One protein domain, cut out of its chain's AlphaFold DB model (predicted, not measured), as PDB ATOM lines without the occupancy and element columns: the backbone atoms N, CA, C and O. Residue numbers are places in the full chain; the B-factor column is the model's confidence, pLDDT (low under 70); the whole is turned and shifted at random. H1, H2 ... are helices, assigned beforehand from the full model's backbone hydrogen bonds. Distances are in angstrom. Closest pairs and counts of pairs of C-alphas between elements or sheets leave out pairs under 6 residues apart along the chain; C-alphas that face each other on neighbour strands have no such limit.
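What this domain is: This is residues 382 to 466 of the 466 residues of an uncharacterized protein of Lachnoclostridium sp. An169 (UniProt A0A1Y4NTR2). The longest helix, H2, and the shorter H1 form a helical hairpin that opens as a V, and H3 turns a corner at the end of H2 and runs across the open end of the V toward the beginning of H1. H4 crosses one side of this three-helix triangle, packing on both H1 and H2, while the long link of residues 392 to 411 loops out at the end away from H3. The printed part has 85 residues with four named helices, in the order H1, H2, H3, H4, and no named strand: the class is all helix. The whole is compact, with a radius of gyration of the C-alphas of 13.0 A and spans of 37 by 32 by 18 A.

Where its parts are: Find C-alpha 412 at (17.767, 42.049, -24.729); from there H2, residues 412 to 430, runs 26.8 A to C-alpha 430 at (18.259, 22.027, -42.523). Look earlier for H1, residues 382 to 391, which begins at C-alpha 382 at (17.554, 21.528, -24.910) and measures 14.2 A. After H2 comes H3, residues 432 to 442, 15.3 A long. H4, residues 449 to 465, runs 25.8 A and ends at C-alpha 465 at (14.615, 39.945, -42.736).

How they stand to each other: Start at residues 412 to 419 of H2, the part that touches H1; the closest C-alphas, of Tyr 391 and Arg 416, are 5.0 A apart. These two helices run opposite ways at a steep tilt of 37 degrees, only just beyond shallow, as a hairpin. H1 is the hub and touches the three other helices. It touches H3 about perpendicular, at 84 degrees, with the closest C-alphas, of Lys 385 and Val 442, 6.7 A apart. Residues 451 to 455 of H4 touch H1, the closest C-alphas being those of Leu 388 and Leu 451 at 6.4 A; at 72 degrees the two are only just about perpendicular. Farther along, residues 458 to 462 of H4 touch residues 420 to 424 of H2, about perpendicular at 79 degrees, with the C-alphas of Val 420 and Ile 458 closest at 6.1 A. The packing is mostly crossed: none of these four touching pairs is at a shallow tilt. H3 and H4 are close but not clearly touching, the closest C-alphas being those of Leu 439 and Glu 452 at 7.5 A; they run opposite ways at a shallow tilt of 19 degrees. In H1, H2 and H3 every O i to N i+4 pair is within hydrogen-bond range; in H4, 11 of 13 are.

The domain as a whole: Look to Val 404 and Glu 433 for the two C-alphas farthest apart, 37.3 A. The printed part has no cut and ends at residue 466, the chain's last. The link from H1 to H2 is long, that from H2 to H3 tight, and that from H3 to H4 short. The mean pLDDT of the printed part is 93.3; the model's confidence is under 70 at residues 446 to 447 and 464 to 466.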
ATOM      1  N   ALA A 382      17.027  20.730 -26.014       96.81
ATOM      2  CA  ALA A 382      17.554  21.528 -24.910       96.81
ATOM      3  C   ALA A 382      18.175  22.850 -25.396       96.81
ATOM      4  O   ALA A 382      17.907  23.898 -24.804       96.81
ATOM      5  N   MET A 383      18.922  22.828 -26.507       98.25
ATOM      6  CA  MET A 383      19.452  24.042 -27.135       98.25
ATOM      7  C   MET A 383      18.317  24.962 -27.606       98.25
ATOM      8  O   MET A 383      18.308  26.142 -27.260       98.25
ATOM      9  N   LEU A 384      17.307  24.442 -28.317       98.12
ATOM     10  CA  LEU A 384      16.172  25.261 -28.759       98.12
ATOM     11  C   LEU A 384      15.466  25.920 -27.566       98.12
ATOM     12  O   LEU A 384      15.265  27.133 -27.558       98.12
ATOM     13  N   LYS A 385      15.141  25.148 -26.526       96.69
ATOM     14  CA  LYS A 385      14.530  25.664 -25.293       96.69
ATOM     15  C   LYS A 385      15.368  26.777 -24.663       96.69
ATOM     16  O   LYS A 385      14.820  27.819 -24.300       96.69
ATOM     17  N   ARG A 386      16.688  26.601 -24.587       96.75
ATOM     18  CA  ARG A 386      17.619  27.613 -24.070       96.75
ATOM     19  C   ARG A 386      17.595  28.899 -24.891       96.75
ATOM     20  O   ARG A 386      17.477  29.977 -24.308       96.75
ATOM     21  N   LEU A 387      17.627  28.800 -26.219       98.19
ATOM     22  CA  LEU A 387      17.510  29.959 -27.106       98.19
ATOM     23  C   LEU A 387      16.175  30.685 -26.894       98.19
ATOM     24  O   LEU A 387      16.158  31.903 -26.738       98.19
ATOM     25  N   LEU A 388      15.055  29.964 -26.782       97.62
ATOM     26  CA  LEU A 388      13.745  30.577 -26.528       97.62
ATOM     27  C   LEU A 388      13.691  31.294 -25.166       97.62
ATOM     28  O   LEU A 388      13.139  32.393 -25.067       97.62
ATOM     29  N   LEU A 389      14.300  30.722 -24.123       96.38
ATOM     30  CA  LEU A 389      14.422  31.368 -22.813       96.38
ATOM     31  C   LEU A 389      15.320  32.614 -22.869       96.38
ATOM     32  O   LEU A 389      14.961  33.644 -22.292       96.38
ATOM     33  N   ARG A 390      16.440  32.570 -23.601       97.75
ATOM     34  CA  ARG A 390      17.308  33.739 -23.834       97.75
ATOM     35  C   ARG A 390      16.561  34.848 -24.577       97.75
ATOM     36  O   ARG A 390      16.619  35.996 -24.151       97.75
ATOM     37  N   TYR A 391      15.761  34.508 -25.589       97.81
ATOM     38  CA  TYR A 391      14.926  35.460 -26.334       97.81
ATOM     39  C   TYR A 391      13.888  36.162 -25.432       97.81
ATOM     40  O   TYR A 391      13.555  37.341 -25.616       97.81
ATOM     41  N   GLN A 392      13.374  35.445 -24.426       96.44
ATOM     42  CA  GLN A 392      12.488  35.988 -23.391       96.44
ATOM     43  C   GLN A 392      13.215  36.832 -22.331       96.44
ATOM     44  O   GLN A 392      12.545  37.412 -21.481       96.44
ATOM     45  N   GLY A 393      14.547  36.894 -22.350       96.44
ATOM     46  CA  GLY A 393      15.338  37.570 -21.323       96.44
ATOM     47  C   GLY A 393      15.480  36.777 -20.022       96.44
ATOM     48  O   GLY A 393      15.696  37.354 -18.963       96.44
ATOM     49  N   ARG A 394      15.332  35.450 -20.085       96.19
ATOM     50  CA  ARG A 394      15.354  34.542 -18.924       96.19
ATOM     51  C   ARG A 394      16.618  33.682 -18.852       96.19
ATOM     52  O   ARG A 394      16.631  32.683 -18.140       96.19
ATOM     53  N   SER A 395      17.658  34.036 -19.604       96.12
ATOM     54  CA  SER A 395      18.942  33.337 -19.551       96.12
ATOM     55  C   SER A 395      19.681  33.682 -18.258       96.12
ATOM     56  O   SER A 395      19.850  34.853 -17.927       96.12
ATOM     57  N   ILE A 396      20.118  32.655 -17.532       96.06
ATOM     58  CA  ILE A 396      20.994  32.779 -16.362       96.06
ATOM     59  C   ILE A 396      22.455  33.051 -16.753       96.06
ATOM     60  O   ILE A 396      23.023  33.982 -16.183       96.06
ATOM     61  N   PRO A 397      23.068  32.303 -17.695       96.62
ATOM     62  CA  PRO A 397      24.458  32.550 -18.094       96.62
ATOM     63  C   PRO A 397      24.648  33.862 -18.863       96.62
ATOM     64  O   PRO A 397      25.733  34.428 -18.845       96.62
ATOM     65  N   LEU A 398      23.597  34.354 -19.526       97.56
ATOM     66  CA  LEU A 398      23.612  35.589 -20.313       97.56
ATOM     67  C   LEU A 398      22.429  36.483 -19.905       97.56
ATOM     68  O   LEU A 398      21.453  36.585 -20.655       97.56
ATOM     69  N   PRO A 399      22.457  37.089 -18.703       95.88
ATOM     70  CA  PRO A 399      21.362  37.928 -18.235       95.88
ATOM     71  C   PRO A 399      21.236  39.186 -19.116       95.88
ATOM     72  O   PRO A 399      22.253  39.781 -19.476       95.88
ATOM     73  N   PRO A 400      20.016  39.612 -19.494       96.38
ATOM     74  CA  PRO A 400      19.828  40.822 -20.288       96.38
ATOM     75  C   PRO A 400      19.880  42.094 -19.433       96.38
ATOM     76  O   PRO A 400      19.406  42.133 -18.293       96.38
ATOM     77  N   HIS A 401      20.354  43.183 -20.032       95.88
ATOM     78  CA  HIS A 401      20.405  44.506 -19.416       95.88
ATOM     79  C   HIS A 401      19.533  45.521 -20.170       95.88
ATOM     80  O   HIS A 401      20.014  46.299 -20.989       95.88
ATOM     81  N   GLU A 402      18.230  45.533 -19.875       92.31
ATOM     82  CA  GLU A 402      17.281  46.483 -20.480       92.31
ATOM     83  C   GLU A 402      17.546  47.931 -20.036       92.31
ATOM     84  O   GLU A 402      17.786  48.185 -18.850       92.31
ATOM     85  N   GLY A 403      17.463  48.884 -20.970       91.19
ATOM     86  CA  GLY A 403      17.581  50.320 -20.688       91.19
ATOM     87  C   GLY A 403      19.004  50.814 -20.402       91.19
ATOM     88  O   GLY A 403      19.155  51.868 -19.788       91.19
ATOM     89  N   VAL A 404      20.032  50.050 -20.792       95.25
ATOM     90  CA  VAL A 404      21.439  50.490 -20.768       95.25
ATOM     91  C   VAL A 404      21.843  50.995 -22.154       95.25
ATOM     92  O   VAL A 404      22.010  52.196 -22.333       95.25
ATOM     93  N   ASP A 405      21.936  50.091 -23.131       96.75
ATOM     94  CA  ASP A 405      22.136  50.396 -24.549       96.75
ATOM     95  C   ASP A 405      21.619  49.210 -25.377       96.75
ATOM     96  O   ASP A 405      22.177  48.115 -25.316       96.75
ATOM     97  N   ASP A 406      20.542  49.405 -26.138       97.06
ATOM     98  CA  ASP A 406      19.910  48.327 -26.909       97.06
ATOM     99  C   ASP A 406      20.725  47.908 -28.149       97.06
ATOM    100  O   ASP A 406      20.369  46.938 -28.814       97.06
ATOM    101  N   THR A 407      21.835  48.586 -28.451       96.94
ATOM    102  CA  THR A 407      22.727  48.269 -29.579       96.94
ATOM    103  C   THR A 407      23.973  47.479 -29.176       96.94
ATOM    104  O   THR A 407      24.685  46.975 -30.042       96.94
ATOM    105  N   VAL A 408      24.236  47.339 -27.873       97.94
ATOM    106  CA  VAL A 408      25.433  46.671 -27.344       97.94
ATOM    107  C   VAL A 408      25.108  45.245 -26.896       97.94
ATOM    108  O   VAL A 408      24.030  44.970 -26.359       97.94
ATOM    109  N   TYR A 409      26.051  44.320 -27.098       98.31
ATOM    110  CA  TYR A 409      25.908  42.935 -26.651       98.31
ATOM    111  C   TYR A 409      25.692  42.869 -25.132       98.31
ATOM    112  O   TYR A 409      26.349  43.571 -24.366       98.31
ATOM    113  N   GLY A 410      24.753  42.039 -24.681       97.50
ATOM    114  CA  GLY A 410      24.254  42.067 -23.301       97.50
ATOM    115  C   GLY A 410      22.879  42.726 -23.159       97.50
ATOM    116  O   GLY A 410      22.215  42.555 -22.135       97.50
ATOM    117  N   SER A 411      22.410  43.449 -24.179       98.25
ATOM    118  CA  SER A 411      21.039  43.954 -24.226       98.25
ATOM    119  C   SER A 411      20.064  42.862 -24.671       98.25
ATOM    120  O   SER A 411      20.416  41.930 -25.399       98.25
ATOM    121  N   LEU A 412      18.795  42.987 -24.272       97.94
ATOM    122  CA  LEU A 412      17.767  42.049 -24.729       97.94
ATOM    123  C   LEU A 412      17.524  42.156 -26.242       97.94
ATOM    124  O   LEU A 412      17.156  41.167 -26.872       97.94
ATOM    125  N   ALA A 413      17.714  43.341 -26.826       97.81
ATOM    126  CA  ALA A 413      17.553  43.554 -28.258       97.81
ATOM    127  C   ALA A 413      18.613  42.785 -29.062       97.81
ATOM    128  O   ALA A 413      18.243  42.027 -29.960       97.81
ATOM    129  N   VAL A 414      19.892  42.882 -28.679       98.38
ATOM    130  CA  VAL A 414      20.980  42.153 -29.351       98.38
ATOM    131  C   VAL A 414      20.845  40.642 -29.156       98.38
ATOM    132  O   VAL A 414      20.985  39.899 -30.120       98.38
ATOM    133  N   TYR A 415      20.465  40.162 -27.966       98.44
ATOM    134  CA  TYR A 415      20.205  38.727 -27.777       98.44
ATOM    135  C   TYR A 415      19.071  38.203 -28.660       98.44
ATOM    136  O   TYR A 415      19.169  37.106 -29.206       98.44
ATOM    137  N   ARG A 416      17.979  38.960 -28.816       98.25
ATOM    138  CA  ARG A 416      16.884  38.562 -29.711       98.25
ATOM    139  C   ARG A 416      17.346  38.505 -31.160       98.25
ATOM    140  O   ARG A 416      17.011  37.542 -31.842       98.25
ATOM    141  N   GLN A 417      18.119  39.499 -31.590       98.06
ATOM    142  CA  GLN A 417      18.707  39.537 -32.924       98.06
ATOM    143  C   GLN A 417      19.606  38.315 -33.172       98.06
ATOM    144  O   GLN A 417      19.358  37.579 -34.122       98.06
ATOM    145  N   GLU A 418      20.561  38.043 -32.280       98.25
ATOM    146  CA  GLU A 418      21.469  36.891 -32.375       98.25
ATOM    147  C   GLU A 418      20.705  35.567 -32.511       98.25
ATOM    148  O   GLU A 418      21.040  34.732 -33.344       98.25
ATOM    149  N   ILE A 419      19.640  35.371 -31.730       98.50
ATOM    150  CA  ILE A 419      18.838  34.137 -31.776       98.50
ATOM    151  C   ILE A 419      18.087  33.996 -33.103       98.50
ATOM    152  O   ILE A 419      18.000  32.891 -33.644       98.50
ATOM    153  N   VAL A 420      17.527  35.094 -33.622       98.50
ATOM    154  CA  VAL A 420      16.856  35.102 -34.929       98.50
ATOM    155  C   VAL A 420      17.860  34.759 -36.030       98.50
ATOM    156  O   VAL A 420      17.554  33.914 -36.871       98.50
ATOM    157  N   GLU A 421      19.060  35.340 -35.996       97.81
ATOM    158  CA  GLU A 421      20.143  35.073 -36.951       97.81
ATOM    159  C   GLU A 421      20.623  33.615 -36.880       97.81
ATOM    160  O   GLU A 421      20.681  32.926 -37.898       97.81
ATOM    161  N   GLU A 422      20.910  33.109 -35.679       97.75
ATOM    162  CA  GLU A 422      21.378  31.736 -35.455       97.75
ATOM    163  C   GLU A 422      20.380  30.687 -35.953       97.75
ATOM    164  O   GLU A 422      20.754  29.767 -36.688       97.75
ATOM    165  N   LEU A 423      19.100  30.833 -35.599       98.38
ATOM    166  CA  LEU A 423      18.066  29.907 -36.052       98.38
ATOM    167  C   LEU A 423      17.794  30.052 -37.553       98.38
ATOM    168  O   LEU A 423      17.603  29.037 -38.218       98.38
ATOM    169  N   SER A 424      17.823  31.271 -38.107       97.88
ATOM    170  CA  SER A 424      17.673  31.488 -39.556       97.88
ATOM    171  C   SER A 424      18.770  30.778 -40.342       97.88
ATOM    172  O   SER A 424      18.476  30.080 -41.311       97.88
ATOM    173  N   ASN A 425      20.022  30.906 -39.898       96.38
ATOM    174  CA  ASN A 425      21.166  30.250 -40.525       96.38
ATOM    175  C   ASN A 425      21.052  28.726 -40.438       96.38
ATOM    176  O   ASN A 425      21.268  28.032 -41.431       96.38
ATOM    177  N   TRP A 426      20.653  28.192 -39.281       98.06
ATOM    178  CA  TRP A 426      20.448  26.753 -39.133       98.06
ATOM    179  C   TRP A 426      19.303  26.240 -40.025       98.06
ATOM    180  O   TRP A 426      19.449  25.215 -40.692       98.06
ATOM    181  N   ILE A 427      18.186  26.973 -40.099       97.81
ATOM    182  CA  ILE A 427      17.034  26.652 -40.957       97.81
ATOM    183  C   ILE A 427      17.400  26.723 -42.442       97.81
ATOM    184  O   ILE A 427      16.893  25.917 -43.218       97.81
ATOM    185  N   ALA A 428      18.275  27.642 -42.852       96.88
ATOM    186  CA  ALA A 428      18.738  27.719 -44.237       96.88
ATOM    187  C   ALA A 428      19.446  26.428 -44.688       96.88
ATOM    188  O   ALA A 428      19.346  26.053 -45.856       96.88
ATOM    189  N   ASP A 429      20.101  25.727 -43.760       96.81
ATOM    190  CA  ASP A 429      20.820  24.480 -44.031       96.81
ATOM    191  C   ASP A 429      19.952  23.221 -43.874       96.81
ATOM    192  O   ASP A 429      20.142  22.249 -44.603       96.81
ATOM    193  N   HIS A 430      18.994  23.232 -42.941       97.69
ATOM    194  CA  HIS A 430      18.259  22.027 -42.523       97.69
ATOM    195  C   HIS A 430      16.755  22.057 -42.841       97.69
ATOM    196  O   HIS A 430      16.081  21.031 -42.761       97.69
ATOM    197  N   GLY A 431      16.217  23.219 -43.213       97.31
ATOM    198  CA  GLY A 431      14.800  23.441 -43.484       97.31
ATOM    199  C   GLY A 431      13.951  23.703 -42.234       97.31
ATOM    200  O   GLY A 431      14.261  23.280 -41.119       97.31
ATOM    201  N   MET A 432      12.828  24.402 -42.431       97.06
ATOM    202  CA  MET A 432      11.891  24.746 -41.351       97.06
ATOM    203  C   MET A 432      11.254  23.499 -40.722       97.06
ATOM    204  O   MET A 432      11.114  23.442 -39.504       97.06
ATOM    205  N   GLU A 433      10.932  22.479 -41.525       97.69
ATOM    206  CA  GLU A 433      10.323  21.231 -41.038       97.69
ATOM    207  C   GLU A 433      11.199  20.534 -39.983       97.69
ATOM    208  O   GLU A 433      10.687  20.034 -38.981       97.69
ATOM    209  N   ALA A 434      12.526  20.549 -40.161       97.88
ATOM    210  CA  ALA A 434      13.457  19.994 -39.183       97.88
ATOM    211  C   ALA A 434      13.439  20.790 -37.867       97.88
ATOM    212  O   ALA A 434      13.445  20.202 -36.786       97.88
ATOM    213  N   CYS A 435      13.355  22.121 -37.943       97.56
ATOM    214  CA  CYS A 435      13.264  22.988 -36.768       97.56
ATOM    215  C   CYS A 435      11.938  22.786 -36.009       97.56
ATOM    216  O   CYS A 435      11.932  22.620 -34.788       97.56
ATOM    217  N   GLU A 436      10.816  22.711 -36.729       96.62
ATOM    218  CA  GLU A 436       9.490  22.434 -36.162       96.62
ATOM    219  C   GLU A 436       9.414  21.036 -35.527       96.62
ATOM    220  O   GLU A 436       8.781  20.862 -34.484       96.62
ATOM    221  N   ALA A 437      10.112  20.044 -36.089       97.19
ATOM    222  CA  ALA A 437      10.221  18.721 -35.479       97.19
ATOM    223  C   ALA A 437      10.940  18.767 -34.119       97.19
ATOM    224  O   ALA A 437      10.521  18.074 -33.187       97.19
ATOM    225  N   VAL A 438      11.982  19.597 -33.975       97.38
ATOM    226  CA  VAL A 438      12.653  19.820 -32.682       97.38
ATOM    227  C   VAL A 438      11.726  20.554 -31.713       97.38
ATOM    228  O   VAL A 438      11.590  20.121 -30.569       97.38
ATOM    229  N   LEU A 439      11.007  21.591 -32.159       96.12
ATOM    230  CA  LEU A 439       9.991  22.260 -31.333       96.12
ATOM    231  C   LEU A 439       8.934  21.270 -30.829       96.12
ATOM    232  O   LEU A 439       8.571  21.291 -29.655       96.12
ATOM    233  N   GLY A 440       8.472  20.362 -31.690       94.94
ATOM    234  CA  GLY A 440       7.531  19.310 -31.316       94.94
ATOM    235  C   GLY A 440       8.066  18.366 -30.234       94.94
ATOM    236  O   GLY A 440       7.272  17.780 -29.499       94.94
ATOM    237  N   GLN A 441       9.389  18.213 -30.102       94.81
ATOM    238  CA  GLN A 441      10.009  17.494 -28.983       94.81
ATOM    239  C   GLN A 441      10.009  18.343 -27.709       94.81
ATOM    240  O   GLN A 441       9.587  17.840 -26.671       94.81
ATOM    241  N   VAL A 442      10.375  19.625 -27.808       93.88
ATOM    242  CA  VAL A 442      10.329  20.586 -26.689       93.88
ATOM    243  C   VAL A 442       8.914  20.652 -26.088       93.88
ATOM    244  O   VAL A 442       8.734  20.512 -24.884       93.88
ATOM    245  N   MET A 443       7.871  20.721 -26.922       91.06
ATOM    246  CA  MET A 443       6.475  20.826 -26.461       91.06
ATOM    247  C   MET A 443       5.920  19.565 -25.776       91.06
ATOM    248  O   MET A 443       4.868  19.630 -25.136       91.06
ATOM    249  N   LYS A 444       6.586  18.408 -25.892       87.75
ATOM    250  CA  LYS A 444       6.188  17.197 -25.149       87.75
ATOM    251  C   LYS A 444       6.549  17.295 -23.665       87.75
ATOM    252  O   LYS A 444       5.975  16.560 -22.857       87.75
ATOM    253  N   GLU A 445       7.455  18.197 -23.293       78.06
ATOM    254  CA  GLU A 445       7.782  18.493 -21.901       78.06
ATOM    255  C   GLU A 445       6.650  19.327 -21.265       78.06
ATOM    256  O   GLU A 445       6.126  20.280 -21.844       78.06
ATOM    257  N   LYS A 446       6.184  18.944 -20.066       64.25
ATOM    258  CA  LYS A 446       5.045  19.619 -19.416       64.25
ATOM    259  C   LYS A 446       5.403  21.068 -19.051       64.25
ATOM    260  O   LYS A 446       6.369  21.289 -18.333       64.25
ATOM    261  N   GLY A 447       4.537  22.023 -19.413       64.00
ATOM    262  CA  GLY A 447       4.599  23.415 -18.932       64.00
ATOM    263  C   GLY A 447       5.076  24.462 -19.945       64.00
ATOM    264  O   GLY A 447       5.301  25.607 -19.561       64.00
ATOM    265  N   GLU A 448       5.196  24.110 -21.229       71.00
ATOM    266  CA  GLU A 448       5.957  24.921 -22.196       71.00
ATOM    267  C   GLU A 448       5.138  25.642 -23.275       71.00
ATOM    268  O   GLU A 448       5.706  26.217 -24.197       71.00
ATOM    269  N   SER A 449       3.812  25.735 -23.134       73.88
ATOM    270  CA  SER A 449       2.933  26.395 -24.127       73.88
ATOM    271  C   SER A 449       3.260  27.874 -24.396       73.88
ATOM    272  O   SER A 449       2.830  28.449 -25.396       73.88
ATOM    273  N   SER A 450       4.024  28.520 -23.510       85.81
ATOM    274  CA  SER A 450       4.540  29.870 -23.749       85.81
ATOM    275  C   SER A 450       5.693  29.906 -24.758       85.81
ATOM    276  O   SER A 450       5.819  30.900 -25.469       85.81
ATOM    277  N   LEU A 451       6.497  28.841 -24.864       90.62
ATOM    278  CA  LEU A 451       7.659  28.769 -25.751       90.62
ATOM    279  C   LEU A 451       7.254  28.609 -27.219       90.62
ATOM    280  O   LEU A 451       7.877  29.222 -28.078       90.62
ATOM    281  N   GLU A 452       6.163  27.897 -27.508       91.88
ATOM    282  CA  GLU A 452       5.590  27.802 -28.861       91.88
ATOM    283  C   GLU A 452       5.245  29.185 -29.435       91.88
ATOM    284  O   GLU A 452       5.598  29.520 -30.565       91.88
ATOM    285  N   LYS A 453       4.624  30.053 -28.623       93.56
ATOM    286  CA  LYS A 453       4.311  31.433 -29.029       93.56
ATOM    287  C   LYS A 453       5.568  32.246 -29.324       93.56
ATOM    288  O   LYS A 453       5.561  33.056 -30.249       93.56
ATOM    289  N   ILE A 454       6.629  32.047 -28.540       96.25
ATOM    290  CA  ILE A 454       7.917  32.704 -28.779       96.25
ATOM    291  C   ILE A 454       8.539  32.196 -30.070       96.25
ATOM    292  O   ILE A 454       8.964  33.010 -30.880       96.25
ATOM    293  N   PHE A 455       8.532  30.886 -30.302       96.06
ATOM    294  CA  PHE A 455       9.042  30.309 -31.537       96.06
ATOM    295  C   PHE A 455       8.333  30.891 -32.766       96.06
ATOM    296  O   PHE A 455       8.988  31.396 -33.672       96.06
ATOM    297  N   HIS A 456       6.997  30.937 -32.768       94.44
ATOM    298  CA  HIS A 456       6.249  31.560 -33.863       94.44
ATOM    299  C   HIS A 456       6.564  33.047 -34.040       94.44
ATOM    300  O   HIS A 456       6.618  33.525 -35.174       94.44
ATOM    301  N   LYS A 457       6.800  33.777 -32.942       96.38
ATOM    302  CA  LYS A 457       7.253  35.167 -33.008       96.38
ATOM    303  C   LYS A 457       8.618  35.271 -33.698       96.38
ATOM    304  O   LYS A 457       8.741  36.054 -34.635       96.38
ATOM    305  N   ILE A 458       9.594  34.455 -33.305       96.00
ATOM    306  CA  ILE A 458      10.917  34.419 -33.947       96.00
ATOM    307  C   ILE A 458      10.758  34.095 -35.439       96.00
ATOM    308  O   ILE A 458      11.236  34.857 -36.270       96.00
ATOM    309  N   CYS A 459       9.999  33.058 -35.806       93.94
ATOM    310  CA  CYS A 459       9.743  32.723 -37.213       93.94
ATOM    311  C   CYS A 459       9.092  33.872 -38.001       93.94
ATOM    312  O   CYS A 459       9.333  34.006 -39.200       93.94
ATOM    313  N   SER A 460       8.262  34.701 -37.358       93.69
ATOM    314  CA  SER A 460       7.698  35.889 -38.003       93.69
ATOM    315  C   SER A 460       8.746  36.983 -38.233       93.69
ATOM    316  O   SER A 460       8.725  37.607 -39.288       93.69
ATOM    317  N   GLU A 461       9.698  37.160 -37.310       93.88
ATOM    318  CA  GLU A 461      10.819  38.102 -37.443       93.88
ATOM    319  C   GLU A 461      11.799  37.668 -38.543       93.88
ATOM    320  O   GLU A 461      12.199  38.502 -39.352       93.88
ATOM    321  N   MET A 462      12.090  36.366 -38.667       92.19
ATOM    322  CA  MET A 462      12.935  35.833 -39.750       92.19
ATOM    323  C   MET A 462      12.387  36.175 -41.144       92.19
ATOM    324  O   MET A 462      13.142  36.518 -42.048       92.19
ATOM    325  N   ARG A 463      11.060  36.109 -41.326       83.19
ATOM    326  CA  ARG A 463      10.397  36.407 -42.611       83.19
ATOM    327  C   ARG A 463      10.427  37.887 -42.985       83.19
ATOM    328  O   ARG A 463      10.174  38.205 -44.136       83.19
ATOM    329  N   VAL A 464      10.659  38.777 -42.022       69.81
ATOM    330  CA  VAL A 464      10.790  40.221 -42.271       69.81
ATOM    331  C   VAL A 464      12.215  40.577 -42.714       69.81
ATOM    332  O   VAL A 464      12.412  41.616 -43.337       69.81
ATOM    333  N   GLN A 465      13.203  39.733 -42.396       63.41
ATOM    334  CA  GLN A 465      14.615  39.945 -42.736       63.41
ATOM    335  C   GLN A 465      15.024  39.366 -44.105       63.41
ATOM    336  O   GLN A 465      16.081  39.739 -44.612       63.41
ATOM    337  N   GLN A 466      14.212  38.473 -44.685       55.69
ATOM    338  CA  GLN A 466      14.354  37.940 -46.051       55.69
ATOM    339  C   GLN A 466      13.623  38.825 -47.058       55.69
ATOM    340  O   GLN A 466      14.168  39.007 -48.172       55.69
TER     341      GLN A 466